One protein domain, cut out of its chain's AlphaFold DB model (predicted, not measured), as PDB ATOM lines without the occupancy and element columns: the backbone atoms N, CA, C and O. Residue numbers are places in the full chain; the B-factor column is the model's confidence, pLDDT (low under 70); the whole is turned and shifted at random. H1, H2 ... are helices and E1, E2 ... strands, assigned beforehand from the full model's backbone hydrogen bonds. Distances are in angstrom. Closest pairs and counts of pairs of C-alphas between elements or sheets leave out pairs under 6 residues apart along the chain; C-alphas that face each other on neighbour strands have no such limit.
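AT A GLANCE: This is residues 57 to 231 and 262 to 297 of the 297 residues of the protein "L-sorbosone dehydrogenase" of Xanthomonas arboricola pv. pruni str. MAFF 311562 (UniProt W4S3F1). Two small sandwiches of strands are set side by side: in one, the strongly twisted sheet E2 E3 E4 E5 faces the sheet E1 E13 E12, and in the other the sheet E6 E7 E8 E9 faces the hairpin E10 and E11 with the planes well tilted. The helix H1 is away from these sheets, and residues 112 to 120, of which 115 to 120 belong to H1, stick out, as do residues 276 to 281. The printed part has 211 residues, with one named helix and thirteen named strands in the order E1 E2 E3 H1 E4 E5 E6 E7 E8 E9 E10 E11 E12 E13; the four sheets are antiparallel, and the class is mostly strand, though just 86 residues are in named elements. The whole is compact, with a radius of gyration of the C-alphas of 17.9 A and spans of 54 by 42 by 27 A.

HOW THE PARTS SIT: One sheet of four has E2, residues 85 to 90, E3, residues 96 to 100, E4, residues 136 to 141, and E5, residues 151 to 157, in that order, with E2 and E5 as edge strands. E2 and E3 form a hairpin, with N 97 and O 89 2.8 A apart. E3 and E4 are antiparallel, with N 98 and O 138 at 2.8 A. E4 and E5, also a hairpin, have N 137 and O 156 at 2.8 A. Face to face with this sheet is that of E1, residues 74 to 82, E13, residues 290 to 296, and E12, residues 264 to 267; the parts that face each other are 10.1 A centre to centre, and the planes 11 degrees apart. Across the antiparallel neighbours E1 and E13, N 78 and O 292 are within hydrogen-bond range at 2.8 A, and across the hairpin E12 and E13, N 265 and O 293 are within hydrogen-bond range at 2.8 A. The closest C-alphas of E2 and E12 are those of Pro 85 and Ile 266, 7.1 A apart. The other sheet of four is a meander, each strand the antiparallel neighbour of the one before: E6, residues 165 to 168, E7, residues 171 to 175, E8, residues 179 to 184, and E9, residues 197 to 201. N 173 and O 166 are 2.8 A apart, N 183 and O 172 2.8 A, and N 180 and O 200 2.8 A. It is face to face with the hairpin of E10, residues 212 to 216, and E11, residues 223 to 227, their planes 42 degrees apart; N 224 and O 215 are 2.8 A apart. The closest C-alphas of E6 and E10 are those of Met 165 and Leu 214, at 5.7 A. The four sheets, in these two pairs, are a stack of sheets, that is, sheets face to face in turn. Between the pairs, the closest C-alphas of E2 and E6 are those of Tyr 89 and Met 165, at 6.4 A. H1, residues 115 to 126, is not on any of the three larger sheets and is apart from E10 and E11; every O i to N i+4 pair in it is within hydrogen-bond range.

IN THESE COORDINATES: E1 is the longest strand, 21.4 A from C-alpha 74 at (187.577, 157.466, 81.818) to C-alpha 82. E13 measures 18.8 A, E5 17.1 A, E8 16.8 A and E4 16.4 A. H1 runs 16.7 A from C-alpha 115 at (179.104, 196.975, 107.460) to C-alpha 126. E13 ends with C-alpha 296 at (184.540, 153.798, 84.509).

THE WHOLE: The two C-alphas farthest apart are those of Gly 114 and Asp 144, at 54.7 A. Residues 232 to 261 are cut out, and C-alphas 231 and 262 are 37.1 A apart across the cut. The links E3 to H1, E8 to E9 and E12 to E13 are long. The mean pLDDT of the printed part is 80.4; 53 residues are under 70, among them residues 107 to 113, 267 to 291 and 293 to 297.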
ATOM      1  N   PRO A  57     185.656 183.228  90.342       63.22
ATOM      2  CA  PRO A  57     184.370 183.139  89.667       63.22
ATOM      3  C   PRO A  57     183.941 181.672  89.556       63.22
ATOM      4  O   PRO A  57     184.684 180.829  89.052       63.22
ATOM      5  N   VAL A  58     182.726 181.369  90.008       65.00
ATOM      6  CA  VAL A  58     182.157 180.022  89.917       65.00
ATOM      7  C   VAL A  58     181.590 179.829  88.513       65.00
ATOM      8  O   VAL A  58     180.563 180.409  88.166       65.00
ATOM      9  N   LYS A  59     182.264 179.021  87.688       71.69
ATOM     10  CA  LYS A  59     181.710 178.532  86.419       71.69
ATOM     11  C   LYS A  59     181.001 177.206  86.665       71.69
ATOM     12  O   LYS A  59     181.620 176.278  87.183       71.69
ATOM     13  N   ARG A  60     179.729 177.121  86.282       69.94
ATOM     14  CA  ARG A  60     178.972 175.864  86.303       69.94
ATOM     15  C   ARG A  60     179.374 174.989  85.119       69.94
ATOM     16  O   ARG A  60     179.854 175.497  84.106       69.94
ATOM     17  N   TRP A  61     179.185 173.684  85.264       74.19
ATOM     18  CA  TRP A  61     179.233 172.772  84.127       74.19
ATOM     19  C   TRP A  61     178.047 173.055  83.204       74.19
ATOM     20  O   TRP A  61     176.929 173.227  83.684       74.19
ATOM     21  N   THR A  62     178.291 173.117  81.901       77.06
ATOM     22  CA  THR A  62     177.255 173.263  80.870       77.06
ATOM     23  C   THR A  62     177.173 171.972  80.069       77.06
ATOM     24  O   THR A  62     178.216 171.422  79.715       77.06
ATOM     25  N   GLU A  63     175.957 171.503  79.780       73.94
ATOM     26  CA  GLU A  63     175.707 170.371  78.870       73.94
ATOM     27  C   GLU A  63     176.628 169.166  79.154       73.94
ATOM     28  O   GLU A  63     176.765 168.744  80.300       73.94
ATOM     29  N   ASN A  64     177.325 168.658  78.136       74.25
ATOM     30  CA  ASN A  64     178.194 167.484  78.195       74.25
ATOM     31  C   ASN A  64     179.626 167.793  78.665       74.25
ATOM     32  O   ASN A  64     180.506 166.938  78.564       74.25
ATOM     33  N   ALA A  65     179.889 168.998  79.188       77.75
ATOM     34  CA  ALA A  65     181.211 169.344  79.698       77.75
ATOM     35  C   ALA A  65     181.631 168.372  80.811       77.75
ATOM     36  O   ALA A  65     180.855 168.103  81.736       77.75
ATOM     37  N   LYS A  66     182.870 167.872  80.718       80.00
ATOM     38  CA  LYS A  66     183.467 166.919  81.660       80.00
ATOM     39  C   LYS A  66     184.925 167.248  81.990       80.00
ATOM     40  O   LYS A  66     185.573 167.969  81.229       80.00
ATOM     41  N   PRO A  67     185.451 166.791  83.140       82.69
ATOM     42  CA  PRO A  67     186.868 166.899  83.452       82.69
ATOM     43  C   PRO A  67     187.711 166.160  82.410       82.69
ATOM     44  O   PRO A  67     187.282 165.150  81.860       82.69
ATOM     45  N   ILE A  68     188.931 166.647  82.193       83.62
ATOM     46  CA  ILE A  68     189.949 165.902  81.452       83.62
ATOM     47  C   ILE A  68     190.455 164.804  82.390       83.62
ATOM     48  O   ILE A  68     190.904 165.106  83.501       83.62
ATOM     49  N   ALA A  69     190.303 163.551  81.972       84.12
ATOM     50  CA  ALA A  69     190.824 162.399  82.692       84.12
ATOM     51  C   ALA A  69     192.343 162.289  82.485       84.12
ATOM     52  O   ALA A  69     192.872 162.819  81.511       84.12
ATOM     53  N   ALA A  70     193.042 161.640  83.419       84.69
ATOM     54  CA  ALA A  70     194.423 161.234  83.165       84.69
ATOM     55  C   ALA A  70     194.453 160.134  82.092       84.69
ATOM     56  O   ALA A  70     193.421 159.505  81.842       84.69
ATOM     57  N   ASP A  71     195.624 159.898  81.501       85.75
ATOM     58  CA  ASP A  71     195.816 158.804  80.547       85.75
ATOM     59  C   ASP A  71     195.327 157.476  81.151       85.75
ATOM     60  O   ASP A  71     195.432 157.249  82.362       85.75
ATOM     61  N   ASP A  72     194.713 156.643  80.309       84.94
ATOM     62  CA  ASP A  72     194.096 155.357  80.666       84.94
ATOM     63  C   ASP A  72     192.930 155.427  81.674       84.94
ATOM     64  O   ASP A  72     192.485 154.400  82.189       84.94
ATOM     65  N   LEU A  73     192.390 156.620  81.953       82.25
ATOM     66  CA  LEU A  73     191.187 156.796  82.766       82.25
ATOM     67  C   LEU A  73     190.022 157.344  81.948       82.25
ATOM     68  O   LEU A  73     190.168 158.244  81.122       82.25
ATOM     69  N   GLN A  74     188.823 156.876  82.280       78.94
ATOM     70  CA  GLN A  74     187.577 157.466  81.818       78.94
ATOM     71  C   GLN A  74     186.831 158.132  82.971       78.94
ATOM     72  O   GLN A  74     186.942 157.747  84.137       78.94
ATOM     73  N   VAL A  75     186.109 159.199  82.635       83.19
ATOM     74  CA  VAL A  75     185.351 160.011  83.583       83.19
ATOM     75  C   VAL A  75     183.980 160.300  82.979       83.19
ATOM     76  O   VAL A  75     183.881 160.977  81.949       83.19
ATOM     77  N   ALA A  76     182.937 159.805  83.644       83.69
ATOM     78  CA  ALA A  76     181.534 160.015  83.297       83.69
ATOM     79  C   ALA A  76     180.807 160.779  84.409       83.69
ATOM     80  O   ALA A  76     181.183 160.702  85.583       83.69
ATOM     81  N   ALA A  77     179.801 161.574  84.034       87.62
ATOM     82  CA  ALA A  77     178.976 162.290  84.998       87.62
ATOM     83  C   ALA A  77     177.944 161.317  85.568       87.62
ATOM     84  O   ALA A  77     176.854 161.206  85.021       87.62
ATOM     85  N   PHE A  78     178.288 160.663  86.672       90.25
ATOM     86  CA  PHE A  78     177.432 159.692  87.346       90.25
ATOM     87  C   PHE A  78     176.073 160.286  87.731       90.25
ATOM     88  O   PHE A  78     175.031 159.680  87.535       90.25
ATOM     89  N   ALA A  79     176.071 161.519  88.241       91.00
ATOM     90  CA  ALA A  79     174.849 162.282  88.471       91.00
ATOM     91  C   ALA A  79     175.113 163.784  88.375       91.00
ATOM     92  O   ALA A  79     176.230 164.257  88.620       91.00
ATOM     93  N   ARG A  80     174.061 164.543  88.058       88.88
ATOM     94  CA  ARG A  80     174.063 166.009  87.940       88.88
ATOM     95  C   ARG A  80     172.942 166.620  88.779       88.88
ATOM     96  O   ARG A  80     172.112 165.916  89.349       88.88
ATOM     97  N   ASP A  81     172.954 167.948  88.880       87.31
ATOM     98  CA  ASP A  81     171.909 168.735  89.550       87.31
ATOM     99  C   ASP A  81     171.639 168.301  90.998       87.31
ATOM    100  O   ASP A  81     170.504 168.206  91.481       87.31
ATOM    101  N   LEU A  82     172.743 168.051  91.703       89.75
ATOM    102  CA  LEU A  82     172.780 167.892  93.148       89.75
ATOM    103  C   LEU A  82     172.868 169.274  93.821       89.75
ATOM    104  O   LEU A  82     173.522 170.205  93.331       89.75
ATOM    105  N   ASP A  83     172.203 169.398  94.959       89.62
ATOM    106  CA  ASP A  83     172.146 170.565  95.828       89.62
ATOM    107  C   ASP A  83     173.289 170.507  96.842       89.62
ATOM    108  O   ASP A  83     173.215 169.850  97.879       89.62
ATOM    109  N   HIS A  84     174.381 171.190  96.505       88.50
ATOM    110  CA  HIS A  84     175.542 171.348  97.376       88.50
ATOM    111  C   HIS A  84     176.089 170.009  97.938       88.50
ATOM    112  O   HIS A  84     176.234 169.849  99.154       88.50
ATOM    113  N   PRO A  85     176.410 169.029  97.063       92.75
ATOM    114  CA  PRO A  85     176.953 167.743  97.483       92.75
ATOM    115  C   PRO A  85     178.346 167.928  98.096       92.75
ATOM    116  O   PRO A  85     179.190 168.632  97.526       92.75
ATOM    117  N   ARG A  86     178.611 167.294  99.247       91.44
ATOM    118  CA  ARG A  86     179.912 167.410  99.943       91.44
ATOM    119  C   ARG A  86     180.576 166.103 100.364       91.44
ATOM    120  O   ARG A  86     181.795 166.099 100.519       91.44
ATOM    121  N   TRP A  87     179.817 165.025 100.539       94.12
ATOM    122  CA  TRP A  87     180.345 163.713 100.920       94.12
ATOM    123  C   TRP A  87     179.716 162.626 100.060       94.12
ATOM    124  O   TRP A  87     178.540 162.732  99.713       94.12
ATOM    125  N   VAL A  88     180.498 161.600  99.733       95.62
ATOM    126  CA  VAL A  88     180.062 160.425  98.973       95.62
ATOM    127  C   VAL A  88     180.403 159.176  99.778       95.62
ATOM    128  O   VAL A  88     181.475 159.108 100.379       95.62
ATOM    129  N   TYR A  89     179.499 158.203  99.801       95.81
ATOM    130  CA  TYR A  89     179.701 156.910 100.449       95.81
ATOM    131  C   TYR A  89     179.084 155.803  99.598       95.81
ATOM    132  O   TYR A  89     177.923 155.913  99.220       95.81
ATOM    133  N   VAL A  90     179.842 154.750  99.294       95.62
ATOM    134  CA  VAL A  90     179.362 153.626  98.477       95.62
ATOM    135  C   VAL A  90     178.922 152.494  99.402       95.62
ATOM    136  O   VAL A  90     179.695 152.052 100.254       95.62
ATOM    137  N   LEU A  91     177.673 152.055  99.263       96.06
ATOM    138  CA  LEU A  91     177.116 150.920  99.993       96.06
ATOM    139  C   LEU A  91     177.622 149.587  99.408       96.06
ATOM    140  O   LEU A  91     178.026 149.536  98.247       96.06
ATOM    141  N   PRO A  92     177.564 148.475 100.169       94.12
ATOM    142  CA  PRO A  92     178.043 147.171  99.697       94.12
ATOM    143  C   PRO A  92     177.375 146.650  98.415       94.12
ATOM    144  O   PRO A  92     177.955 145.825  97.722       94.12
ATOM    145  N   ASN A  93     176.163 147.114  98.107       92.56
ATOM    146  CA  ASN A  93     175.421 146.756  96.897       92.56
ATOM    147  C   ASN A  93     175.735 147.660  95.688       92.56
ATOM    148  O   ASN A  93     175.084 147.508  94.662       92.56
ATOM    149  N   GLY A  94     176.681 148.597  95.805       93.31
ATOM    150  CA  GLY A  94     177.075 149.514  94.728       93.31
ATOM    151  C   GLY A  94     176.333 150.852  94.718       93.31
ATOM    152  O   GLY A  94     176.758 151.767  94.017       93.31
ATOM    153  N   ASP A  95     175.288 151.014  95.534       95.94
ATOM    154  CA  ASP A  95     174.576 152.288  95.635       95.94
ATOM    155  C   ASP A  95     175.497 153.395  96.155       95.94
ATOM    156  O   ASP A  95     176.230 153.226  97.135       95.94
ATOM    157  N   VAL A  96     175.415 154.566  95.534       97.31
ATOM    158  CA  VAL A  96     176.214 155.735  95.889       97.31
ATOM    159  C   VAL A  96     175.348 156.711  96.676       97.31
ATOM    160  O   VAL A  96     174.413 157.317  96.158       97.31
ATOM    161  N   LEU A  97     175.683 156.898  97.947       98.06
ATOM    162  CA  LEU A  97     175.052 157.875  98.824       98.06
ATOM    163  C   LEU A  97     175.780 159.212  98.759       98.06
ATOM    164  O   LEU A  97     177.010 159.270  98.789       98.06
ATOM    165  N   VAL A  98     175.015 160.299  98.758       98.19
ATOM    166  CA  VAL A  98     175.524 161.666  98.641       98.19
ATOM    167  C   VAL A  98     174.921 162.548  99.720       98.19
ATOM    168  O   VAL A  98     173.704 162.705  99.783       98.19
ATOM    169  N   ALA A  99     175.764 163.182 100.535       97.56
ATOM    170  CA  ALA A  99     175.314 164.207 101.473       97.56
ATOM    171  C   ALA A  99     175.124 165.543 100.738       97.56
ATOM    172  O   ALA A  99     176.102 166.189 100.344       97.56
ATOM    173  N   GLU A 100     173.867 165.952 100.572       95.81
ATOM    174  CA  GLU A 100     173.460 167.256 100.038       95.81
ATOM    175  C   GLU A 100     173.228 168.207 101.222       95.81
ATOM    176  O   GLU A 100     172.276 168.059 101.997       95.81
ATOM    177  N   THR A 101     174.173 169.127 101.436       94.25
ATOM    178  CA  THR A 101     174.404 169.721 102.763       94.25
ATOM    179  C   THR A 101     175.100 171.075 102.679       94.25
ATOM    180  O   THR A 101     176.066 171.229 101.935       94.25
ATOM    181  N   ALA A 102     174.661 172.058 103.460       91.31
ATOM    182  CA  ALA A 102     175.282 173.383 103.548       91.31
ATOM    183  C   ALA A 102     175.497 173.803 105.009       91.31
ATOM    184  O   ALA A 102     175.207 173.041 105.922       91.31
ATOM    185  N   GLU A 103     176.060 174.994 105.225       87.31
ATOM    186  CA  GLU A 103     176.355 175.488 106.575       87.31
ATOM    187  C   GLU A 103     175.072 175.576 107.426       87.31
ATOM    188  O   GLU A 103     174.068 176.119 106.951       87.31
ATOM    189  N   PRO A 104     175.075 175.049 108.670       86.31
ATOM    190  CA  PRO A 104     173.939 175.191 109.567       86.31
ATOM    191  C   PRO A 104     173.757 176.659 109.980       86.31
ATOM    192  O   PRO A 104     174.717 177.436 109.962       86.31
ATOM    193  N   PRO A 105     172.547 177.057 110.410       80.25
ATOM    194  CA  PRO A 105     172.313 178.395 110.934       80.25
ATOM    195  C   PRO A 105     173.295 178.734 112.063       80.25
ATOM    196  O   PRO A 105     173.579 177.909 112.939       80.25
ATOM    197  N   LYS A 106     173.822 179.958 112.038       74.69
ATOM    198  CA  LYS A 106     174.646 180.497 113.122       74.69
ATOM    199  C   LYS A 106     173.760 181.169 114.175       74.69
ATOM    200  O   LYS A 106     172.744 181.752 113.794       74.69
ATOM    201  N   PRO A 107     174.151 181.138 115.460       68.25
ATOM    202  CA  PRO A 107     173.529 181.969 116.490       68.25
ATOM    203  C   PRO A 107     173.537 183.454 116.088       68.25
ATOM    204  O   PRO A 107     174.479 183.919 115.439       68.25
ATOM    205  N   GLU A 108     172.492 184.205 116.447       58.78
ATOM    206  CA  GLU A 108     172.313 185.604 116.017       58.78
ATOM    207  C   GLU A 108     173.426 186.549 116.516       58.78
ATOM    208  O   GLU A 108     173.705 187.570 115.881       58.78
ATOM    209  N   ASP A 109     174.109 186.167 117.594       60.16
ATOM    210  CA  ASP A 109     175.215 186.864 118.256       60.16
ATOM    211  C   ASP A 109     176.618 186.408 117.798       60.16
ATOM    212  O   ASP A 109     177.618 187.026 118.166       60.16
ATOM    213  N   ALA A 110     176.718 185.371 116.957       58.03
ATOM    214  CA  ALA A 110     177.992 184.759 116.564       58.03
ATOM    215  C   ALA A 110     178.803 185.567 115.531       58.03
ATOM    216  O   ALA A 110     179.998 185.327 115.355       58.03
ATOM    217  N   GLU A 111     178.186 186.522 114.831       55.75
ATOM    218  CA  GLU A 111     178.865 187.333 113.817       55.75
ATOM    219  C   GLU A 111     178.707 188.823 114.117       55.75
ATOM    220  O   GLU A 111     177.603 189.368 114.060       55.75
ATOM    221  N   GLY A 112     179.832 189.484 114.413       57.25
ATOM    222  CA  GLY A 112     179.892 190.912 114.718       57.25
ATOM    223  C   GLY A 112     179.071 191.778 113.750       57.25
ATOM    224  O   GLY A 112     179.045 191.555 112.540       57.25
ATOM    225  N   GLY A 113     178.374 192.771 114.301       63.53
ATOM    226  CA  GLY A 113     177.411 193.586 113.563       63.53
ATOM    227  C   GLY A 113     178.015 194.556 112.533       63.53
ATOM    228  O   GLY A 113     179.214 194.835 112.499       63.53
ATOM    229  N   GLY A 114     177.140 195.123 111.697       78.44
ATOM    230  CA  GLY A 114     177.437 196.299 110.871       78.44
ATOM    231  C   GLY A 114     177.881 196.025 109.427       78.44
ATOM    232  O   GLY A 114     177.505 195.033 108.799       78.44
ATOM    233  N   ILE A 115     178.665 196.958 108.871       75.44
ATOM    234  CA  ILE A 115     179.104 196.975 107.460       75.44
ATOM    235  C   ILE A 115     179.971 195.752 107.124       75.44
ATOM    236  O   ILE A 115     179.858 195.204 106.029       75.44
ATOM    237  N   ARG A 116     180.778 195.269 108.082       68.69
ATOM    238  CA  ARG A 116     181.616 194.070 107.915       68.69
ATOM    239  C   ARG A 116     180.783 192.829 107.577       68.69
ATOM    240  O   ARG A 116     181.096 192.164 106.594       68.69
ATOM    241  N   LYS A 117     179.680 192.588 108.296       72.38
ATOM    242  CA  LYS A 117     178.752 191.472 108.034       72.38
ATOM    243  C   LYS A 117     178.117 191.564 106.645       72.38
ATOM    244  O   LYS A 117     178.046 190.567 105.934       72.38
ATOM    245  N   LYS A 118     177.716 192.769 106.214       75.25
ATOM    246  CA  LYS A 118     177.149 192.987 104.868       75.25
ATOM    247  C   LYS A 118     178.162 192.698 103.756       75.25
ATOM    248  O   LYS A 118     177.829 192.001 102.801       75.25
ATOM    249  N   VAL A 119     179.396 193.193 103.887       77.00
ATOM    250  CA  VAL A 119     180.461 192.961 102.893       77.00
ATOM    251  C   VAL A 119     180.860 191.483 102.851       77.00
ATOM    252  O   VAL A 119     180.944 190.905 101.768       77.00
ATOM    253  N   GLN A 120     181.031 190.847 104.013       70.38
ATOM    254  CA  GLN A 120     181.327 189.417 104.117       70.38
ATOM    255  C   GLN A 120     180.209 188.565 103.504       70.38
ATOM    256  O   GLN A 120     180.491 187.691 102.688       70.38
ATOM    257  N   GLY A 121     178.945 188.851 103.831       70.88
ATOM    258  CA  GLY A 121     177.789 188.150 103.274       70.88
ATOM    259  C   GLY A 121     177.706 188.266 101.751       70.88
ATOM    260  O   GLY A 121     177.528 187.258 101.069       70.88
ATOM    261  N   ALA A 122     177.927 189.463 101.197       73.94
ATOM    262  CA  ALA A 122     177.959 189.669  99.749       73.94
ATOM    263  C   ALA A 122     179.098 188.881  99.070       73.94
ATOM    264  O   ALA A 122     178.890 188.261  98.025       73.94
ATOM    265  N   MET A 123     180.290 188.848  99.675       70.12
ATOM    266  CA  MET A 123     181.420 188.062  99.164       70.12
ATOM    267  C   MET A 123     181.170 186.549  99.242       70.12
ATOM    268  O   MET A 123     181.485 185.834  98.291       70.12
ATOM    269  N   MET A 124     180.560 186.060 100.326       67.69
ATOM    270  CA  MET A 124     180.209 184.643 100.494       67.69
ATOM    271  C   MET A 124     179.086 184.201  99.559       67.69
ATOM    272  O   MET A 124     179.149 183.113  98.985       67.69
ATOM    273  N   SER A 125     178.085 185.057  99.351       70.19
ATOM    274  CA  SER A 125     177.025 184.833  98.367       70.19
ATOM    275  C   SER A 125     177.608 184.730  96.956       70.19
ATOM    276  O   SER A 125     177.309 183.779  96.236       70.19
ATOM    277  N   LYS A 126     178.549 185.617  96.598       67.44
ATOM    278  CA  LYS A 126     179.286 185.538  95.326       67.44
ATOM    279  C   LYS A 126     180.098 184.242  95.179       67.44
ATOM    280  O   LYS A 126     180.263 183.761  94.062       67.44
ATOM    281  N   ALA A 127     180.584 183.668  96.280       63.78
ATOM    282  CA  ALA A 127     181.260 182.368  96.298       63.78
ATOM    283  C   ALA A 127     180.289 181.165  96.270       63.78
ATOM    284  O   ALA A 127     180.733 180.022  96.170       63.78
ATOM    285  N   GLY A 128     178.974 181.398  96.359       63.56
ATOM    286  CA  GLY A 128     177.961 180.344  96.419       63.56
ATOM    287  C   GLY A 128     177.896 179.610  97.760       63.56
ATOM    288  O   GLY A 128     177.385 178.497  97.809       63.56
ATOM    289  N   ALA A 129     178.439 180.209  98.824       63.41
ATOM    290  CA  ALA A 129     178.576 179.588 100.142       63.41
ATOM    291  C   ALA A 129     177.356 179.788 101.057       63.41
ATOM    292  O   ALA A 129     177.234 179.102 102.065       63.41
ATOM    293  N   VAL A 130     176.473 180.735 100.723       70.00
ATOM    294  CA  VAL A 130     175.294 181.093 101.527       70.00
ATOM    295  C   VAL A 130     174.053 180.517 100.859       70.00
ATOM    296  O   VAL A 130     173.366 181.202 100.103       70.00
ATOM    297  N   VAL A 131     173.801 179.232 101.097       78.62
ATOM    298  CA  VAL A 131     172.593 178.535 100.640       78.62
ATOM    299  C   VAL A 131     171.995 177.742 101.803       78.62
ATOM    300  O   VAL A 131     172.755 177.249 102.638       78.62
ATOM    301  N   PRO A 132     170.659 177.605 101.886       86.69
ATOM    302  CA  PRO A 132     170.042 176.699 102.846       86.69
ATOM    303  C   PRO A 132     170.557 175.272 102.652       86.69
ATOM    304  O   PRO A 132     170.695 174.806 101.521       86.69
ATOM    305  N   SER A 133     170.824 174.575 103.755       91.06
ATOM    306  CA  SER A 133     171.195 173.164 103.689       91.06
ATOM    307  C   SER A 133     170.005 172.322 103.236       91.06
ATOM    308  O   SER A 133     168.917 172.415 103.803       91.06
ATOM    309  N   ALA A 134     170.235 171.465 102.243       94.88
ATOM    310  CA  ALA A 134     169.271 170.473 101.782       94.88
ATOM    311  C   ALA A 134     168.942 169.420 102.855       94.88
ATOM    312  O   ALA A 134     167.863 168.830 102.807       94.88
ATOM    313  N   ASN A 135     169.842 169.217 103.830       97.12
ATOM    314  CA  ASN A 135     169.606 168.393 105.018       97.12
ATOM    315  C   ASN A 135     169.124 166.968 104.688       97.12
ATOM    316  O   ASN A 135     168.245 166.412 105.358       97.12
ATOM    317  N   ARG A 136     169.718 166.376 103.645       97.88
ATOM    318  CA  ARG A 136     169.376 165.036 103.163       97.88
ATOM    319  C   ARG A 136     170.595 164.249 102.697       97.88
ATOM    320  O   ARG A 136     171.637 164.813 102.356       97.88
ATOM    321  N   ILE A 137     170.409 162.939 102.641       98.50
ATOM    322  CA  ILE A 137     171.261 162.013 101.908       98.50
ATOM    323  C   ILE A 137     170.453 161.521 100.712       98.50
ATOM    324  O   ILE A 137     169.319 161.072 100.876       98.50
ATOM    325  N   THR A 138     171.039 161.613  99.527       98.50
ATOM    326  CA  THR A 138     170.462 161.102  98.283       98.50
ATOM    327  C   THR A 138     171.164 159.814  97.901       98.50
ATOM    328  O   THR A 138     172.390 159.757  97.947       98.50
ATOM    329  N   LEU A 139     170.392 158.798  97.536       98.19
ATOM    330  CA  LEU A 139     170.897 157.564  96.953       98.19
ATOM    331  C   LEU A 139     170.843 157.677  95.436       98.19
ATOM    332  O   LEU A 139     169.860 158.161  94.871       98.19
ATOM    333  N   LEU A 140     171.923 157.235  94.811       97.81
ATOM    334  CA  LEU A 140     172.104 157.141  93.376       97.81
ATOM    335  C   LEU A 140     172.460 155.695  93.039       97.81
ATOM    336  O   LEU A 140     173.366 155.132  93.659       97.81
ATOM    337  N   ARG A 141     171.765 155.103  92.072       96.19
ATOM    338  CA  ARG A 141     172.043 153.751  91.588       96.19
ATOM    339  C   ARG A 141     172.110 153.753  90.070       96.19
ATOM    340  O   ARG A 141     171.182 154.232  89.423       96.19
ATOM    341  N   ASP A 142     173.207 153.192  89.591       94.88
ATOM    342  CA  ASP A 142     173.451 152.786  88.213       94.88
ATOM    343  C   ASP A 142     172.933 151.350  88.065       94.88
ATOM    344  O   ASP A 142     173.404 150.432  88.744       94.88
ATOM    345  N   ALA A 143     171.845 151.195  87.320       93.50
ATOM    346  CA  ALA A 143     171.108 149.945  87.206       93.50
ATOM    347  C   ALA A 143     171.596 149.073  86.043       93.50
ATOM    348  O   ALA A 143     171.395 147.856  86.091       93.50
ATOM    349  N   ASP A 144     172.208 149.672  85.020       93.38
ATOM    350  CA  ASP A 144     172.673 148.982  83.813       93.38
ATOM    351  C   ASP A 144     174.206 148.909  83.687       93.38
ATOM    352  O   ASP A 144     174.720 148.163  82.849       93.38
ATOM    353  N   GLY A 145     174.933 149.565  84.590       89.19
ATOM    354  CA  GLY A 145     176.386 149.540  84.700       89.19
ATOM    355  C   GLY A 145     177.095 150.459  83.708       89.19
ATOM    356  O   GLY A 145     178.284 150.244  83.450       89.19
ATOM    357  N   ASP A 146     176.403 151.438  83.119       88.44
ATOM    358  CA  ASP A 146     176.973 152.331  82.106       88.44
ATOM    359  C   ASP A 146     177.797 153.502  82.694       88.44
ATOM    360  O   ASP A 146     178.463 154.250  81.962       88.44
ATOM    361  N   GLY A 147     177.827 153.631  84.026       86.56
ATOM    362  CA  GLY A 147     178.525 154.692  84.743       86.56
ATOM    363  C   GLY A 147     177.705 155.974  84.927       86.56
ATOM    364  O   GLY A 147     178.279 157.006  85.314       86.56
ATOM    365  N   VAL A 148     176.398 155.928  84.676       90.50
ATOM    366  CA  VAL A 148     175.397 156.959  84.964       90.50
ATOM    367  C   VAL A 148     174.366 156.379  85.940       90.50
ATOM    368  O   VAL A 148     174.167 155.183  86.019       90.50
ATOM    369  N   ALA A 149     173.790 157.214  86.808       93.44
ATOM    370  CA  ALA A 149     172.760 156.773  87.742       93.44
ATOM    371  C   ALA A 149     171.356 157.063  87.196       93.44
ATOM    372  O   ALA A 149     170.962 158.229  87.074       93.44
ATOM    373  N   GLU A 150     170.559 156.015  86.992       94.50
ATOM    374  CA  GLU A 150     169.165 156.104  86.532       94.50
ATOM    375  C   GLU A 150     168.231 156.338  87.717       94.50
ATOM    376  O   GLU A 150     167.205 157.016  87.616       94.50
ATOM    377  N   VAL A 151     168.581 155.767  88.870       96.00
ATOM    378  CA  VAL A 151     167.760 155.833  90.074       96.00
ATOM    379  C   VAL A 151     168.322 156.895  91.005       96.00
ATOM    380  O   VAL A 151     169.465 156.819  91.451       96.00
ATOM    381  N   ARG A 152     167.471 157.862  91.358       97.19
ATOM    382  CA  ARG A 152     167.754 158.902  92.349       97.19
ATOM    383  C   ARG A 152     166.633 158.963  93.374       97.19
ATOM    384  O   ARG A 152     165.500 159.296  93.030       97.19
ATOM    385  N   THR A 153     166.954 158.716  94.640       97.56
ATOM    386  CA  THR A 153     165.978 158.764  95.737       97.56
ATOM    387  C   THR A 153     166.488 159.564  96.927       97.56
ATOM    388  O   THR A 153     167.687 159.647  97.190       97.56
ATOM    389  N   GLN A 154     165.568 160.168  97.680       97.25
ATOM    390  CA  GLN A 154     165.897 160.798  98.955       97.25
ATOM    391  C   GLN A 154     166.026 159.706 100.020       97.25
ATOM    392  O   GLN A 154     165.050 159.351 100.674       97.25
ATOM    393  N   PHE A 155     167.236 159.176 100.182       98.44
ATOM    394  CA  PHE A 155     167.522 158.071 101.093       98.44
ATOM    395  C   PHE A 155     167.169 158.408 102.545       98.44
ATOM    396  O   PHE A 155     166.472 157.640 103.197       98.44
ATOM    397  N   ILE A 156     167.609 159.570 103.041       98.38
ATOM    398  CA  ILE A 156     167.285 160.082 104.384       98.38
ATOM    399  C   ILE A 156     167.071 161.589 104.296       98.38
ATOM    400  O   ILE A 156     167.814 162.282 103.603       98.38
ATOM    401  N   SER A 157     166.113 162.124 105.046       97.31
ATOM    402  CA  SER A 157     165.877 163.568 105.163       97.31
ATOM    403  C   SER A 157     165.654 164.021 106.594       97.31
ATOM    404  O   SER A 157     165.490 163.200 107.491       97.31
ATOM    405  N   GLY A 158     165.614 165.340 106.798       95.94
ATOM    406  CA  GLY A 158     165.446 165.923 108.131       95.94
ATOM    407  C   GLY A 158     166.710 165.801 108.980       95.94
ATOM    408  O   GLY A 158     166.632 165.759 110.204       95.94
ATOM    409  N   LEU A 159     167.873 165.708 108.329       97.25
ATOM    410  CA  LEU A 159     169.179 165.692 108.985       97.25
ATOM    411  C   LEU A 159     169.625 167.118 109.333       97.25
ATOM    412  O   LEU A 159     169.020 168.096 108.898       97.25
ATOM    413  N   PHE A 160     170.713 167.254 110.089       95.44
ATOM    414  CA  PHE A 160     171.254 168.563 110.457       95.44
ATOM    415  C   PHE A 160     172.648 168.764 109.864       95.44
ATOM    416  O   PHE A 160     173.659 168.387 110.453       95.44
ATOM    417  N   SER A 161     172.688 169.355 108.667       95.50
ATOM    418  CA  SER A 161     173.904 169.576 107.870       95.50
ATOM    419  C   SER A 161     174.794 168.322 107.830       95.50
ATOM    420  O   SER A 161     175.928 168.351 108.321       95.50
ATOM    421  N   PRO A 162     174.272 167.192 107.303       97.00
ATOM    422  CA  PRO A 162     174.958 165.903 107.351       97.00
ATOM    423  C   PRO A 162     176.264 165.946 106.560       97.00
ATOM    424  O   PRO A 162     176.372 166.693 105.586       97.00
ATOM    425  N   PHE A 163     177.258 165.151 106.952       95.88
ATOM    426  CA  PHE A 163     178.524 165.064 106.224       95.88
ATOM    427  C   PHE A 163     179.022 163.618 106.135       95.88
ATOM    428  O   PHE A 163     178.721 162.936 105.162       95.88
ATOM    429  N   GLY A 164     179.766 163.140 107.133       95.81
ATOM    430  CA  GLY A 164     180.321 161.791 107.136       95.81
ATOM    431  C   GLY A 164     179.250 160.715 107.290       95.81
ATOM    432  O   GLY A 164     178.311 160.873 108.071       95.81
ATOM    433  N   MET A 165     179.425 159.602 106.579       98.12
ATOM    434  CA  MET A 165     178.527 158.444 106.590       98.12
ATOM    435  C   MET A 165     179.330 157.151 106.764       98.12
ATOM    436  O   MET A 165     180.450 157.062 106.259       98.12
ATOM    437  N   ALA A 166     178.766 156.163 107.458       97.88
ATOM    438  CA  ALA A 166     179.346 154.824 107.567       97.88
ATOM    439  C   ALA A 166     178.267 153.765 107.816       97.88
ATOM    440  O   ALA A 166     177.381 153.971 108.639       97.88
ATOM    441  N   LEU A 167     178.368 152.611 107.159       97.25
ATOM    442  CA  LEU A 167     177.569 151.424 107.452       97.25
ATOM    443  C   LEU A 167     178.401 150.428 108.274       97.25
ATOM    444  O   LEU A 167     179.521 150.097 107.884       97.25
ATOM    445  N   ILE A 168     177.854 149.939 109.389       96.81
ATOM    446  CA  ILE A 168     178.416 148.830 110.175       96.81
ATOM    447  C   ILE A 168     177.296 147.824 110.427       96.81
ATOM    448  O   ILE A 168     176.335 148.134 111.131       96.81
ATOM    449  N   GLY A 169     177.421 146.620 109.862       94.62
ATOM    450  CA  GLY A 169     176.370 145.606 109.945       94.62
ATOM    451  C   GLY A 169     175.048 146.123 109.371       94.62
ATOM    452  O   GLY A 169     174.986 146.531 108.213       94.62
ATOM    453  N   ASP A 170     174.007 146.134 110.199       96.00
ATOM    454  CA  ASP A 170     172.655 146.620 109.899       96.00
ATOM    455  C   ASP A 170     172.408 148.065 110.373       96.00
ATOM    456  O   ASP A 170     171.267 148.531 110.410       96.00
ATOM    457  N   ARG A 171     173.465 148.796 110.758       97.75
ATOM    458  CA  ARG A 171     173.361 150.172 111.260       97.75
ATOM    459  C   ARG A 171     174.086 151.156 110.365       97.75
ATOM    460  O   ARG A 171     175.302 151.090 110.183       97.75
ATOM    461  N   PHE A 172     173.332 152.130 109.873       98.44
ATOM    462  CA  PHE A 172     173.847 153.240 109.089       98.44
ATOM    463  C   PHE A 172     174.025 154.480 109.968       98.44
ATOM    464  O   PHE A 172     173.083 154.945 110.606       98.44
ATOM    465  N   TYR A 173     175.238 155.013 110.017       98.56
ATOM    466  CA  TYR A 173     175.635 156.142 110.849       98.56
ATOM    467  C   TYR A 173     175.809 157.400 110.009       98.56
ATOM    468  O   TYR A 173     176.415 157.366 108.936       98.56
ATOM    469  N   VAL A 174     175.337 158.523 110.546       98.56
ATOM    470  CA  VAL A 174     175.452 159.844 109.926       98.56
ATOM    471  C   VAL A 174     176.006 160.827 110.946       98.56
ATOM    472  O   VAL A 174     175.445 161.009 112.029       98.56
ATOM    473  N   ALA A 175     177.111 161.476 110.592       97.75
ATOM    474  CA  ALA A 175     177.661 162.587 111.348       97.75
ATOM    475  C   ALA A 175     176.994 163.892 110.888       97.75
ATOM    476  O   ALA A 175     177.307 164.429 109.819       97.75
ATOM    477  N   ASN A 176     176.066 164.385 111.707       96.56
ATOM    478  CA  ASN A 176     175.507 165.728 111.593       96.56
ATOM    479  C   ASN A 176     176.507 166.762 112.133       96.56
ATOM    480  O   ASN A 176     177.526 166.422 112.743       96.56
ATOM    481  N   ALA A 177     176.214 168.046 111.928       93.50
ATOM    482  CA  ALA A 177     177.056 169.122 112.447       93.50
ATOM    483  C   ALA A 177     177.143 169.144 113.990       93.50
ATOM    484  O   ALA A 177     178.154 169.597 114.531       93.50
ATOM    485  N   ASP A 178     176.116 168.634 114.677       92.25
ATOM    486  CA  ASP A 178     175.913 168.675 116.129       92.25
ATOM    487  C   ASP A 178     175.977 167.300 116.818       92.25
ATOM    488  O   ASP A 178     176.323 167.217 117.995       92.25
ATOM    489  N   ALA A 179     175.662 166.216 116.109       94.94
ATOM    490  CA  ALA A 179     175.561 164.885 116.694       94.94
ATOM    491  C   ALA A 179     175.911 163.767 115.707       94.94
ATOM    492  O   ALA A 179     175.758 163.881 114.492       94.94
ATOM    493  N   LEU A 180     176.343 162.639 116.259       97.44
ATOM    494  CA  LEU A 180     176.369 161.367 115.561       97.44
ATOM    495  C   LEU A 180     175.029 160.675 115.809       97.44
ATOM    496  O   LEU A 180     174.637 160.451 116.960       97.44
ATOM    497  N   VAL A 181     174.344 160.323 114.728       98.56
ATOM    498  CA  VAL A 181     173.088 159.571 114.760       98.56
ATOM    499  C   VAL A 181     173.228 158.275 113.974       98.56
ATOM    500  O   VAL A 181     174.146 158.110 113.170       98.56
ATOM    501  N   SER A 182     172.318 157.343 114.220       98.50
ATOM    502  CA  SER A 182     172.260 156.062 113.526       98.50
ATOM    503  C   SER A 182     170.836 155.695 113.137       98.50
ATOM    504  O   SER A 182     169.875 156.111 113.787       98.50
ATOM    505  N   PHE A 183     170.725 154.878 112.101       98.62
ATOM    506  CA  PHE A 183     169.481 154.364 111.555       98.62
ATOM    507  C   PHE A 183     169.598 152.850 111.353       98.62
ATOM    508  O   PHE A 183     170.697 152.373 111.049       98.62
ATOM    509  N   PRO A 184     168.501 152.088 111.512       98.12
ATOM    510  CA  PRO A 184     168.458 150.728 110.992       98.12
ATOM    511  C   PRO A 184     168.583 150.769 109.465       98.12
ATOM    512  O   PRO A 184     168.057 151.681 108.827       98.12
ATOM    513  N   TYR A 185     169.272 149.788 108.895       97.50
ATOM    514  CA  TYR A 185     169.450 149.645 107.456       97.50
ATOM    515  C   TYR A 185     169.310 148.186 107.047       97.50
ATOM    516  O   TYR A 185     169.939 147.296 107.626       97.50
ATOM    517  N   LYS A 186     168.521 147.948 106.001       96.50
ATOM    518  CA  LYS A 186     168.463 146.653 105.327       96.50
ATOM    519  C   LYS A 186     169.169 146.739 103.973       96.50
ATOM    520  O   LYS A 186     168.937 147.694 103.236       96.50
ATOM    521  N   PRO A 187     169.996 145.746 103.598       94.44
ATOM    522  CA  PRO A 187     170.626 145.728 102.283       94.44
ATOM    523  C   PRO A 187     169.614 145.928 101.145       94.44
ATOM    524  O   PRO A 187     168.595 145.240 101.088       94.44
ATOM    525  N   GLY A 188     169.908 146.869 100.247       92.62
ATOM    526  CA  GLY A 188     169.068 147.187  99.088       92.62
ATOM    527  C   GLY A 188     167.940 148.187  99.357       92.62
ATOM    528  O   GLY A 188     167.275 148.604  98.406       92.62
ATOM    529  N   GLU A 189     167.734 148.596 100.610       95.38
ATOM    530  CA  GLU A 189     166.777 149.638 100.977       95.38
ATOM    531  C   GLU A 189     167.143 150.969 100.306       95.38
ATOM    532  O   GLU A 189     168.286 151.415 100.363       95.38
ATOM    533  N   THR A 190     166.167 151.609  99.655       96.69
ATOM    534  CA  THR A 190     166.382 152.857  98.900       96.69
ATOM    535  C   THR A 190     165.904 154.110  99.633       96.69
ATOM    536  O   THR A 190     166.101 155.222  99.137       96.69
ATOM    537  N   HIS A 191     165.285 153.935 100.806       97.31
ATOM    538  CA  HIS A 191     164.758 154.988 101.674       97.31
ATOM    539  C   HIS A 191     164.724 154.509 103.126       97.31
ATOM    540  O   HIS A 191     164.231 153.420 103.386       97.31
ATOM    541  N   ILE A 192     165.130 155.350 104.074       97.44
ATOM    542  CA  ILE A 192     164.986 155.112 105.511       97.44
ATOM    543  C   ILE A 192     164.037 156.165 106.083       97.44
ATOM    544  O   ILE A 192     164.314 157.365 106.063       97.44
ATOM    545  N   THR A 193     162.925 155.706 106.654       95.19
ATOM    546  CA  THR A 193     161.930 156.553 107.341       95.19
ATOM    547  C   THR A 193     161.995 156.437 108.864       95.19
ATOM    548  O   THR A 193     161.302 157.165 109.579       95.19
ATOM    549  N   ALA A 194     162.831 155.531 109.378       97.00
ATOM    550  CA  ALA A 194     163.039 155.352 110.804       97.00
ATOM    551  C   ALA A 194     163.569 156.642 111.450       97.00
ATOM    552  O   ALA A 194     164.412 157.345 110.890       97.00
ATOM    553  N   LYS A 195     163.100 156.937 112.667       96.88
ATOM    554  CA  LYS A 195     163.635 158.056 113.448       96.88
ATOM    555  C   LYS A 195     165.111 157.800 113.789       96.88
ATOM    556  O   LYS A 195     165.465 156.659 114.097       96.88
ATOM    557  N   PRO A 196     165.960 158.843 113.791       97.62
ATOM    558  CA  PRO A 196     167.357 158.692 114.163       97.62
ATOM    559  C   PRO A 196     167.485 158.237 115.617       97.62
ATOM    560  O   PRO A 196     166.862 158.797 116.519       97.62
ATOM    561  N   THR A 197     168.355 157.261 115.851       98.50
ATOM    562  CA  THR A 197     168.846 156.931 117.190       98.50
ATOM    563  C   THR A 197     170.099 157.753 117.466       98.50
ATOM    564  O   THR A 197     171.093 157.633 116.745       98.50
ATOM    565  N   PHE A 198     170.059 158.580 118.508       97.94
ATOM    566  CA  PHE A 198     171.216 159.337 118.977       97.94
ATOM    567  C   PHE A 198     172.355 158.402 119.412       97.94
ATOM    568  O   PHE A 198     172.109 157.383 120.058       97.94
ATOM    569  N   VAL A 199     173.596 158.757 119.072       96.94
ATOM    570  CA  VAL A 199     174.799 157.995 119.451       96.94
ATOM    571  C   VAL A 199     175.704 158.829 120.351       96.94
ATOM    572  O   VAL A 199     176.083 158.376 121.429       96.94
ATOM    573  N   ALA A 200     176.066 160.039 119.920       95.12
ATOM    574  CA  ALA A 200     176.948 160.924 120.679       95.12
ATOM    575  C   ALA A 200     176.814 162.381 120.226       95.12
ATOM    576  O   ALA A 200     176.521 162.654 119.064       95.12
ATOM    577  N   ASN A 201     177.112 163.318 121.126       93.19
ATOM    578  CA  ASN A 201     177.262 164.726 120.763       93.19
ATOM    579  C   ASN A 201     178.564 164.931 119.984       93.19
ATOM    580  O   ASN A 201     179.601 164.359 120.329       93.19
ATOM    581  N   LEU A 202     178.520 165.796 118.976       88.94
ATOM    582  CA  LEU A 202     179.683 166.274 118.241       88.94
ATOM    583  C   LEU A 202     179.877 167.778 118.489       88.94
ATOM    584  O   LEU A 202     178.930 168.490 118.823       88.94
ATOM    585  N   PRO A 203     181.101 168.309 118.341       84.12
ATOM    586  CA  PRO A 203     181.333 169.739 118.522       84.12
ATOM    587  C   PRO A 203     180.580 170.586 117.474       84.12
ATOM    588  O   PRO A 203     180.981 170.625 116.311       84.12
ATOM    589  N   GLY A 204     179.507 171.272 117.887       71.81
ATOM    590  CA  GLY A 204     178.679 172.143 117.029       71.81
ATOM    591  C   GLY A 204     178.912 173.641 117.267       71.81
ATOM    592  O   GLY A 204     179.385 174.345 116.381       71.81
ATOM    593  N   GLY A 205     178.694 174.127 118.496       71.12
ATOM    594  CA  GLY A 205     179.029 175.495 118.929       71.12
ATOM    595  C   GLY A 205     178.593 176.606 117.957       71.12
ATOM    596  O   GLY A 205     177.462 176.625 117.490       71.12
ATOM    597  N   LEU A 206     179.520 177.520 117.634       70.50
ATOM    598  CA  LEU A 206     179.317 178.644 116.698       70.50
ATOM    599  C   LEU A 206     179.243 178.229 115.213       70.50
ATOM    600  O   LEU A 206     179.120 179.084 114.340       70.50
ATOM    601  N   ASN A 207     179.368 176.934 114.908       74.00
ATOM    602  CA  ASN A 207     179.243 176.367 113.564       74.00
ATOM    603  C   ASN A 207     180.261 176.834 112.497       74.00
ATOM    604  O   ASN A 207     180.093 176.505 111.326       74.00
ATOM    605  N   HIS A 208     181.376 177.487 112.852       73.69
ATOM    606  CA  HIS A 208     182.405 177.864 111.858       73.69
ATOM    607  C   HIS A 208     183.071 176.664 111.151       73.69
ATOM    608  O   HIS A 208     183.448 176.754 109.985       73.69
ATOM    609  N   HIS A 209     183.206 175.531 111.846       81.62
ATOM    610  CA  HIS A 209     183.848 174.301 111.368       81.62
ATOM    611  C   HIS A 209     182.900 173.106 111.541       81.62
ATOM    612  O   HIS A 209     183.153 172.139 112.263       81.62
ATOM    613  N   TRP A 210     181.740 173.220 110.899       87.75
ATOM    614  CA  TRP A 210     180.602 172.332 111.116       87.75
ATOM    615  C   TRP A 210     180.761 170.931 110.507       87.75
ATOM    616  O   TRP A 210     180.193 169.991 111.051       87.75
ATOM    617  N   THR A 211     181.550 170.746 109.445       91.12
ATOM    618  CA  THR A 211     181.691 169.443 108.765       91.12
ATOM    619  C   THR A 211     182.345 168.389 109.659       91.12
ATOM    620  O   THR A 211     183.398 168.650 110.247       91.12
ATOM    621  N   LYS A 212     181.756 167.189 109.710       92.06
ATOM    622  CA  LYS A 212     182.233 166.056 110.514       92.06
ATOM    623  C   LYS A 212     182.454 164.830 109.632       92.06
ATOM    624  O   LYS A 212     181.488 164.200 109.210       92.06
ATOM    625  N   SER A 213     183.705 164.498 109.321       93.44
ATOM    626  CA  SER A 213     184.016 163.270 108.572       93.44
ATOM    627  C   SER A 213     183.843 162.052 109.473       93.44
ATOM    628  O   SER A 213     184.136 162.135 110.665       93.44
ATOM    629  N   LEU A 214     183.415 160.925 108.906       94.69
ATOM    630  CA  LEU A 214     183.147 159.687 109.634       94.69
ATOM    631  C   LEU A 214     183.802 158.508 108.919       94.69
ATOM    632  O   LEU A 214     183.702 158.400 107.698       94.69
ATOM    633  N   LEU A 215     184.453 157.635 109.682       94.88
ATOM    634  CA  LEU A 215     185.043 156.392 109.196       94.88
ATOM    635  C   LEU A 215     184.839 155.279 110.231       94.88
ATOM    636  O   LEU A 215     185.055 155.501 111.421       94.88
ATOM    637  N   ALA A 216     184.466 154.084 109.785       94.25
ATOM    638  CA  ALA A 216     184.470 152.882 110.616       94.25
ATOM    639  C   ALA A 216     185.836 152.178 110.551       94.25
ATOM    640  O   ALA A 216     186.502 152.209 109.515       94.25
ATOM    641  N   SER A 217     186.262 151.533 111.641       94.00
ATOM    642  CA  SER A 217     187.366 150.571 111.576       94.00
ATOM    643  C   SER A 217     186.995 149.388 110.677       94.00
ATOM    644  O   SER A 217     185.819 149.085 110.493       94.00
ATOM    645  N   ALA A 218     188.000 148.705 110.124       90.94
ATOM    646  CA  ALA A 218     187.782 147.592 109.196       90.94
ATOM    647  C   ALA A 218     186.961 146.437 109.804       90.94
ATOM    648  O   ALA A 218     186.209 145.777 109.099       90.94
ATOM    649  N   ASP A 219     187.088 146.218 111.113       92.44
ATOM    650  CA  ASP A 219     186.329 145.230 111.889       92.44
ATOM    651  C   ASP A 219     184.975 145.764 112.405       92.44
ATOM    652  O   ASP A 219     184.256 145.051 113.099       92.44
ATOM    653  N   GLY A 220     184.640 147.029 112.132       92.69
ATOM    654  CA  GLY A 220     183.426 147.688 112.616       92.69
ATOM    655  C   GLY A 220     183.388 147.969 114.124       92.69
ATOM    656  O   GLY A 220     182.379 148.469 114.618       92.69
ATOM    657  N   SER A 221     184.456 147.687 114.879       94.06
ATOM    658  CA  SER A 221     184.464 147.839 116.343       94.06
ATOM    659  C   SER A 221     184.570 149.292 116.822       94.06
ATOM    660  O   SER A 221     184.294 149.589 117.988       94.06
ATOM    661  N   LYS A 222     184.986 150.217 115.947       94.06
ATOM    662  CA  LYS A 222     185.210 151.635 116.263       94.06
ATOM    663  C   LYS A 222     184.674 152.544 115.161       94.06
ATOM    664  O   LYS A 222     184.789 152.251 113.974       94.06
ATOM    665  N   LEU A 223     184.182 153.711 115.571       95.25
ATOM    666  CA  LEU A 223     183.891 154.845 114.695       95.25
ATOM    667  C   LEU A 223     184.860 155.989 115.005       95.25
ATOM    668  O   LEU A 223     185.051 156.361 116.164       95.25
ATOM    669  N   TYR A 224     185.446 156.566 113.962       94.25
ATOM    670  CA  TYR A 224     186.316 157.733 114.025       94.25
ATOM    671  C   TYR A 224     185.584 158.927 113.421       94.25
ATOM    672  O   TYR A 224     185.249 158.922 112.238       94.25
ATOM    673  N   VAL A 225     185.361 159.961 114.233       92.62
ATOM    674  CA  VAL A 225     184.781 161.229 113.782       92.62
ATOM    675  C   VAL A 225     185.870 162.294 113.793       92.62
ATOM    676  O   VAL A 225     186.458 162.573 114.839       92.62
ATOM    677  N   ALA A 226     186.128 162.914 112.645       87.25
ATOM    678  CA  ALA A 226     187.036 164.051 112.555       87.25
ATOM    679  C   ALA A 226     186.247 165.362 112.617       87.25
ATOM    680  O   ALA A 226     185.312 165.573 111.846       87.25
ATOM    681  N   SER A 227     186.659 166.260 113.512       80.69
ATOM    682  CA  SER A 227     186.136 167.622 113.617       80.69
ATOM    683  C   SER A 227     187.286 168.611 113.518       80.69
ATOM    684  O   SER A 227     188.275 168.484 114.239       80.69
ATOM    685  N   ALA A 228     187.146 169.621 112.662       65.75
ATOM    686  CA  ALA A 228     188.060 170.756 112.674       65.75
ATOM    687  C   ALA A 228     187.767 171.650 113.905       65.75
ATOM    688  O   ALA A 228     186.609 171.750 114.320       65.75
ATOM    689  N   PRO A 229     188.789 172.253 114.538       56.09
ATOM    690  CA  PRO A 229     188.616 173.017 115.771       56.09
ATOM    691  C   PRO A 229     187.908 174.355 115.515       56.09
ATOM    692  O   PRO A 229     188.428 175.195 114.794       56.09
ATOM    693  N   THR A 230     186.749 174.571 116.141       50.28
ATOM    694  CA  THR A 230     185.941 175.809 116.039       50.28
ATOM    695  C   THR A 230     186.401 176.922 116.985       50.28
ATOM    696  O   THR A 230     186.214 178.099 116.699       50.28
ATOM    697  N   ALA A 231     187.023 176.535 118.094       38.75
ATOM    698  CA  ALA A 231     187.766 177.339 119.060       38.75
ATOM    699  C   ALA A 231     188.460 176.340 120.002       38.75
ATOM    700  O   ALA A 231     187.964 175.228 120.198       38.75
ATOM    701  N   ALA A 262     184.361 151.612  91.869       46.00
ATOM    702  CA  ALA A 262     184.118 152.951  91.332       46.00
ATOM    703  C   ALA A 262     184.760 154.016  92.233       46.00
ATOM    704  O   ALA A 262     184.342 154.237  93.370       46.00
ATOM    705  N   ALA A 263     185.789 154.707  91.742       60.50
ATOM    706  CA  ALA A 263     186.306 155.895  92.415       60.50
ATOM    707  C   ALA A 263     185.436 157.098  92.022       60.50
ATOM    708  O   ALA A 263     185.669 157.718  90.984       60.50
ATOM    709  N   CYS A 264     184.418 157.402  92.829       63.47
ATOM    710  CA  CYS A 264     183.527 158.542  92.627       63.47
ATOM    711  C   CYS A 264     184.024 159.792  93.366       63.47
ATOM    712  O   CYS A 264     184.404 159.736  94.535       63.47
ATOM    713  N   ALA A 265     183.994 160.946  92.700       72.81
ATOM    714  CA  ALA A 265     184.410 162.229  93.254       72.81
ATOM    715  C   ALA A 265     183.440 163.352  92.873       72.81
ATOM    716  O   ALA A 265     182.967 163.444  91.741       72.81
ATOM    717  N   ILE A 266     183.179 164.266  93.807       71.75
ATOM    718  CA  ILE A 266     182.369 165.460  93.541       71.75
ATOM    719  C   ILE A 266     183.234 166.511  92.842       71.75
ATOM    720  O   ILE A 266     184.297 166.889  93.343       71.75
ATOM    721  N   ARG A 267     182.748 167.066  91.724       66.81
ATOM    722  CA  ARG A 267     183.390 168.216  91.071       66.81
ATOM    723  C   ARG A 267     182.387 169.311  90.746       66.81
ATOM    724  O   ARG A 267     181.566 169.191  89.843       66.81
ATOM    725  N   SER A 268     182.523 170.437  91.438       55.31
ATOM    726  CA  SER A 268     181.587 171.564  91.332       55.31
ATOM    727  C   SER A 268     181.877 172.538  90.182       55.31
ATOM    728  O   SER A 268     181.028 173.367  89.887       55.31
ATOM    729  N   ALA A 269     183.063 172.485  89.553       55.72
ATOM    730  CA  ALA A 269     183.435 173.416  88.478       55.72
ATOM    731  C   ALA A 269     184.463 172.836  87.471       55.72
ATOM    732  O   ALA A 269     185.279 171.989  87.869       55.72
ATOM    733  N   PRO A 270     184.492 173.321  86.205       54.31
ATOM    734  CA  PRO A 270     185.446 172.902  85.169       54.31
ATOM    735  C   PRO A 270     186.924 173.200  85.481       54.31
ATOM    736  O   PRO A 270     187.215 174.098  86.281       54.31
ATOM    737  N   PRO A 271     187.893 172.496  84.857       51.72
ATOM    738  CA  PRO A 271     189.308 172.886  84.872       51.72
ATOM    739  C   PRO A 271     189.499 174.344  84.415       51.72
ATOM    740  O   PRO A 271     188.742 174.846  83.590       51.72
ATOM    741  N   GLY A 272     190.463 175.066  84.996       48.28
ATOM    742  CA  GLY A 272     190.721 176.480  84.666       48.28
ATOM    743  C   GLY A 272     189.743 177.502  85.271       48.28
ATOM    744  O   GLY A 272     190.005 178.702  85.210       48.28
ATOM    745  N   SER A 273     188.654 177.064  85.920       43.97
ATOM    746  CA  SER A 273     187.755 177.950  86.688       43.97
ATOM    747  C   SER A 273     188.371 178.448  88.003       43.97
ATOM    748  O   SER A 273     187.958 179.477  88.533       43.97
ATOM    749  N   ARG A 274     189.396 177.753  88.515       43.66
ATOM    750  CA  ARG A 274     190.139 178.129  89.722       43.66
ATOM    751  C   ARG A 274     191.546 178.576  89.337       43.66
ATOM    752  O   ARG A 274     192.382 177.740  89.012       43.66
ATOM    753  N   ARG A 275     191.849 179.873  89.449       34.34
ATOM    754  CA  ARG A 275     193.215 180.269  89.829       34.34
ATOM    755  C   ARG A 275     193.293 180.095  91.339       34.34
ATOM    756  O   ARG A 275     192.458 180.657  92.043       34.34
ATOM    757  N   ALA A 276     194.225 179.266  91.800       28.72
ATOM    758  CA  ALA A 276     194.391 178.932  93.209       28.72
ATOM    759  C   ALA A 276     194.380 180.200  94.080       28.72
ATOM    760  O   ALA A 276     195.189 181.105  93.883       28.72
ATOM    761  N   SER A 277     193.450 180.259  95.031       31.34
ATOM    762  CA  SER A 277     193.504 181.206  96.139       31.34
ATOM    763  C   SER A 277     194.132 180.463  97.314       31.34
ATOM    764  O   SER A 277     193.467 179.687  97.998       31.34
ATOM    765  N   ARG A 278     195.446 180.629  97.498       36.62
ATOM    766  CA  ARG A 278     196.088 180.381  98.794       36.62
ATOM    767  C   ARG A 278     195.603 181.524  99.671       36.62
ATOM    768  O   ARG A 278     195.991 182.623  99.348       36.62
ATOM    769  N   TYR A 279     194.705 181.304 100.627       31.47
ATOM    770  CA  TYR A 279     194.565 182.028 101.907       31.47
ATOM    771  C   TYR A 279     193.218 181.638 102.549       31.47
ATOM    772  O   TYR A 279     192.161 182.164 102.213       31.47
ATOM    773  N   GLY A 280     193.271 180.683 103.481       27.03
ATOM    774  CA  GLY A 280     192.499 180.674 104.734       27.03
ATOM    775  C   GLY A 280     190.969 180.545 104.752       27.03
ATOM    776  O   GLY A 280     190.442 180.343 105.837       27.03
ATOM    777  N   TRP A 281     190.244 180.614 103.635       23.03
ATOM    778  CA  TRP A 281     188.784 180.431 103.620       23.03
ATOM    779  C   TRP A 281     188.419 179.290 102.676       23.03
ATOM    780  O   TRP A 281     188.357 179.459 101.459       23.03
ATOM    781  N   TRP A 282     188.179 178.104 103.237       24.91
ATOM    782  CA  TRP A 282     187.647 176.965 102.487       24.91
ATOM    783  C   TRP A 282     186.157 177.189 102.212       24.91
ATOM    784  O   TRP A 282     185.289 176.556 102.802       24.91
ATOM    785  N   SER A 283     185.845 178.109 101.301       31.31
ATOM    786  CA  SER A 283     184.558 178.095 100.617       31.31
ATOM    787  C   SER A 283     184.671 177.086  99.477       31.31
ATOM    788  O   SER A 283     185.169 177.385  98.390       31.31
ATOM    789  N   THR A 284     184.275 175.840  99.735       36.97
ATOM    790  CA  THR A 284     183.947 174.921  98.648       36.97
ATOM    791  C   THR A 284     182.664 175.437  98.009       36.97
ATOM    792  O   THR A 284     181.563 175.188  98.491       36.97
ATOM    793  N   SER A 285     182.824 176.217  96.942       37.47
ATOM    794  CA  SER A 285     181.744 176.656  96.065       37.47
ATOM    795  C   SER A 285     181.097 175.424  95.420       37.47
ATOM    796  O   SER A 285     181.542 174.965  94.366       37.47
ATOM    797  N   ALA A 286     180.095 174.846  96.078       43.41
ATOM    798  CA  ALA A 286     179.280 173.754  95.560       43.41
ATOM    799  C   ALA A 286     177.873 174.280  95.266       43.41
ATOM    800  O   ALA A 286     176.888 173.824  95.822       43.41
ATOM    801  N   THR A 287     177.752 175.289  94.409       45.81
ATOM    802  CA  THR A 287     176.433 175.754  93.963       45.81
ATOM    803  C   THR A 287     175.661 174.626  93.272       45.81
ATOM    804  O   THR A 287     176.285 173.743  92.680       45.81
ATOM    805  N   ARG A 288     174.321 174.698  93.293       44.62
ATOM    806  CA  ARG A 288     173.417 173.858  92.480       44.62
ATOM    807  C   ARG A 288     173.994 173.646  91.069       44.62
ATOM    808  O   ARG A 288     174.482 174.613  90.476       44.62
ATOM    809  N   SER A 289     173.966 172.389  90.608       48.03
ATOM    810  CA  SER A 289     174.644 171.837  89.407       48.03
ATOM    811  C   SER A 289     176.061 171.272  89.616       48.03
ATOM    812  O   SER A 289     176.862 171.210  88.681       48.03
ATOM    813  N   ALA A 290     176.391 170.819  90.829       57.53
ATOM    814  CA  ALA A 290     177.563 169.969  91.036       57.53
ATOM    815  C   ALA A 290     177.290 168.544  90.528       57.53
ATOM    816  O   ALA A 290     176.183 168.029  90.680       57.53
ATOM    817  N   ALA A 291     178.312 167.924  89.936       64.62
ATOM    818  CA  ALA A 291     178.237 166.569  89.409       64.62
ATOM    819  C   ALA A 291     179.157 165.625  90.191       64.62
ATOM    820  O   ALA A 291     180.229 166.038  90.660       64.62
ATOM    821  N   ILE A 292     178.732 164.371  90.316       74.06
ATOM    822  CA  ILE A 292     179.595 163.272  90.751       74.06
ATOM    823  C   ILE A 292     180.191 162.642  89.508       74.06
ATOM    824  O   ILE A 292     179.497 162.409  88.524       74.06
ATOM    825  N   TRP A 293     181.492 162.410  89.564       68.56
ATOM    826  CA  TRP A 293     182.275 161.834  88.492       68.56
ATOM    827  C   TRP A 293     182.871 160.533  88.988       68.56
ATOM    828  O   TRP A 293     183.631 160.561  89.956       68.56
ATOM    829  N   CYS A 294     182.529 159.420  88.353       67.75
ATOM    830  CA  CYS A 294     183.090 158.120  88.694       67.75
ATOM    831  C   CYS A 294     184.063 157.676  87.603       67.75
ATOM    832  O   CYS A 294     183.906 158.021  86.428       67.75
ATOM    833  N   ARG A 295     185.106 156.956  88.023       61.03
ATOM    834  CA  ARG A 295     185.959 156.209  87.101       61.03
ATOM    835  C   ARG A 295     185.142 155.050  86.539       61.03
ATOM    836  O   ARG A 295     184.661 154.241  87.326       61.03
ATOM    837  N   THR A 296     185.041 154.976  85.222       53.94
ATOM    838  CA  THR A 296     184.540 153.798  84.509       53.94
ATOM    839  C   THR A 296     185.735 152.960  84.042       53.94
ATOM    840  O   THR A 296     186.813 153.513  83.792       53.94
ATOM    841  N   THR A 297     185.578 151.635  84.035       50.09
ATOM    842  CA  THR A 297     186.548 150.679  83.468       50.09
ATOM    843  C   THR A 297     186.288 150.457  81.994       50.09
ATOM    844  O   THR A 297     185.091 150.356  81.652       50.09
TER     845      THR A 297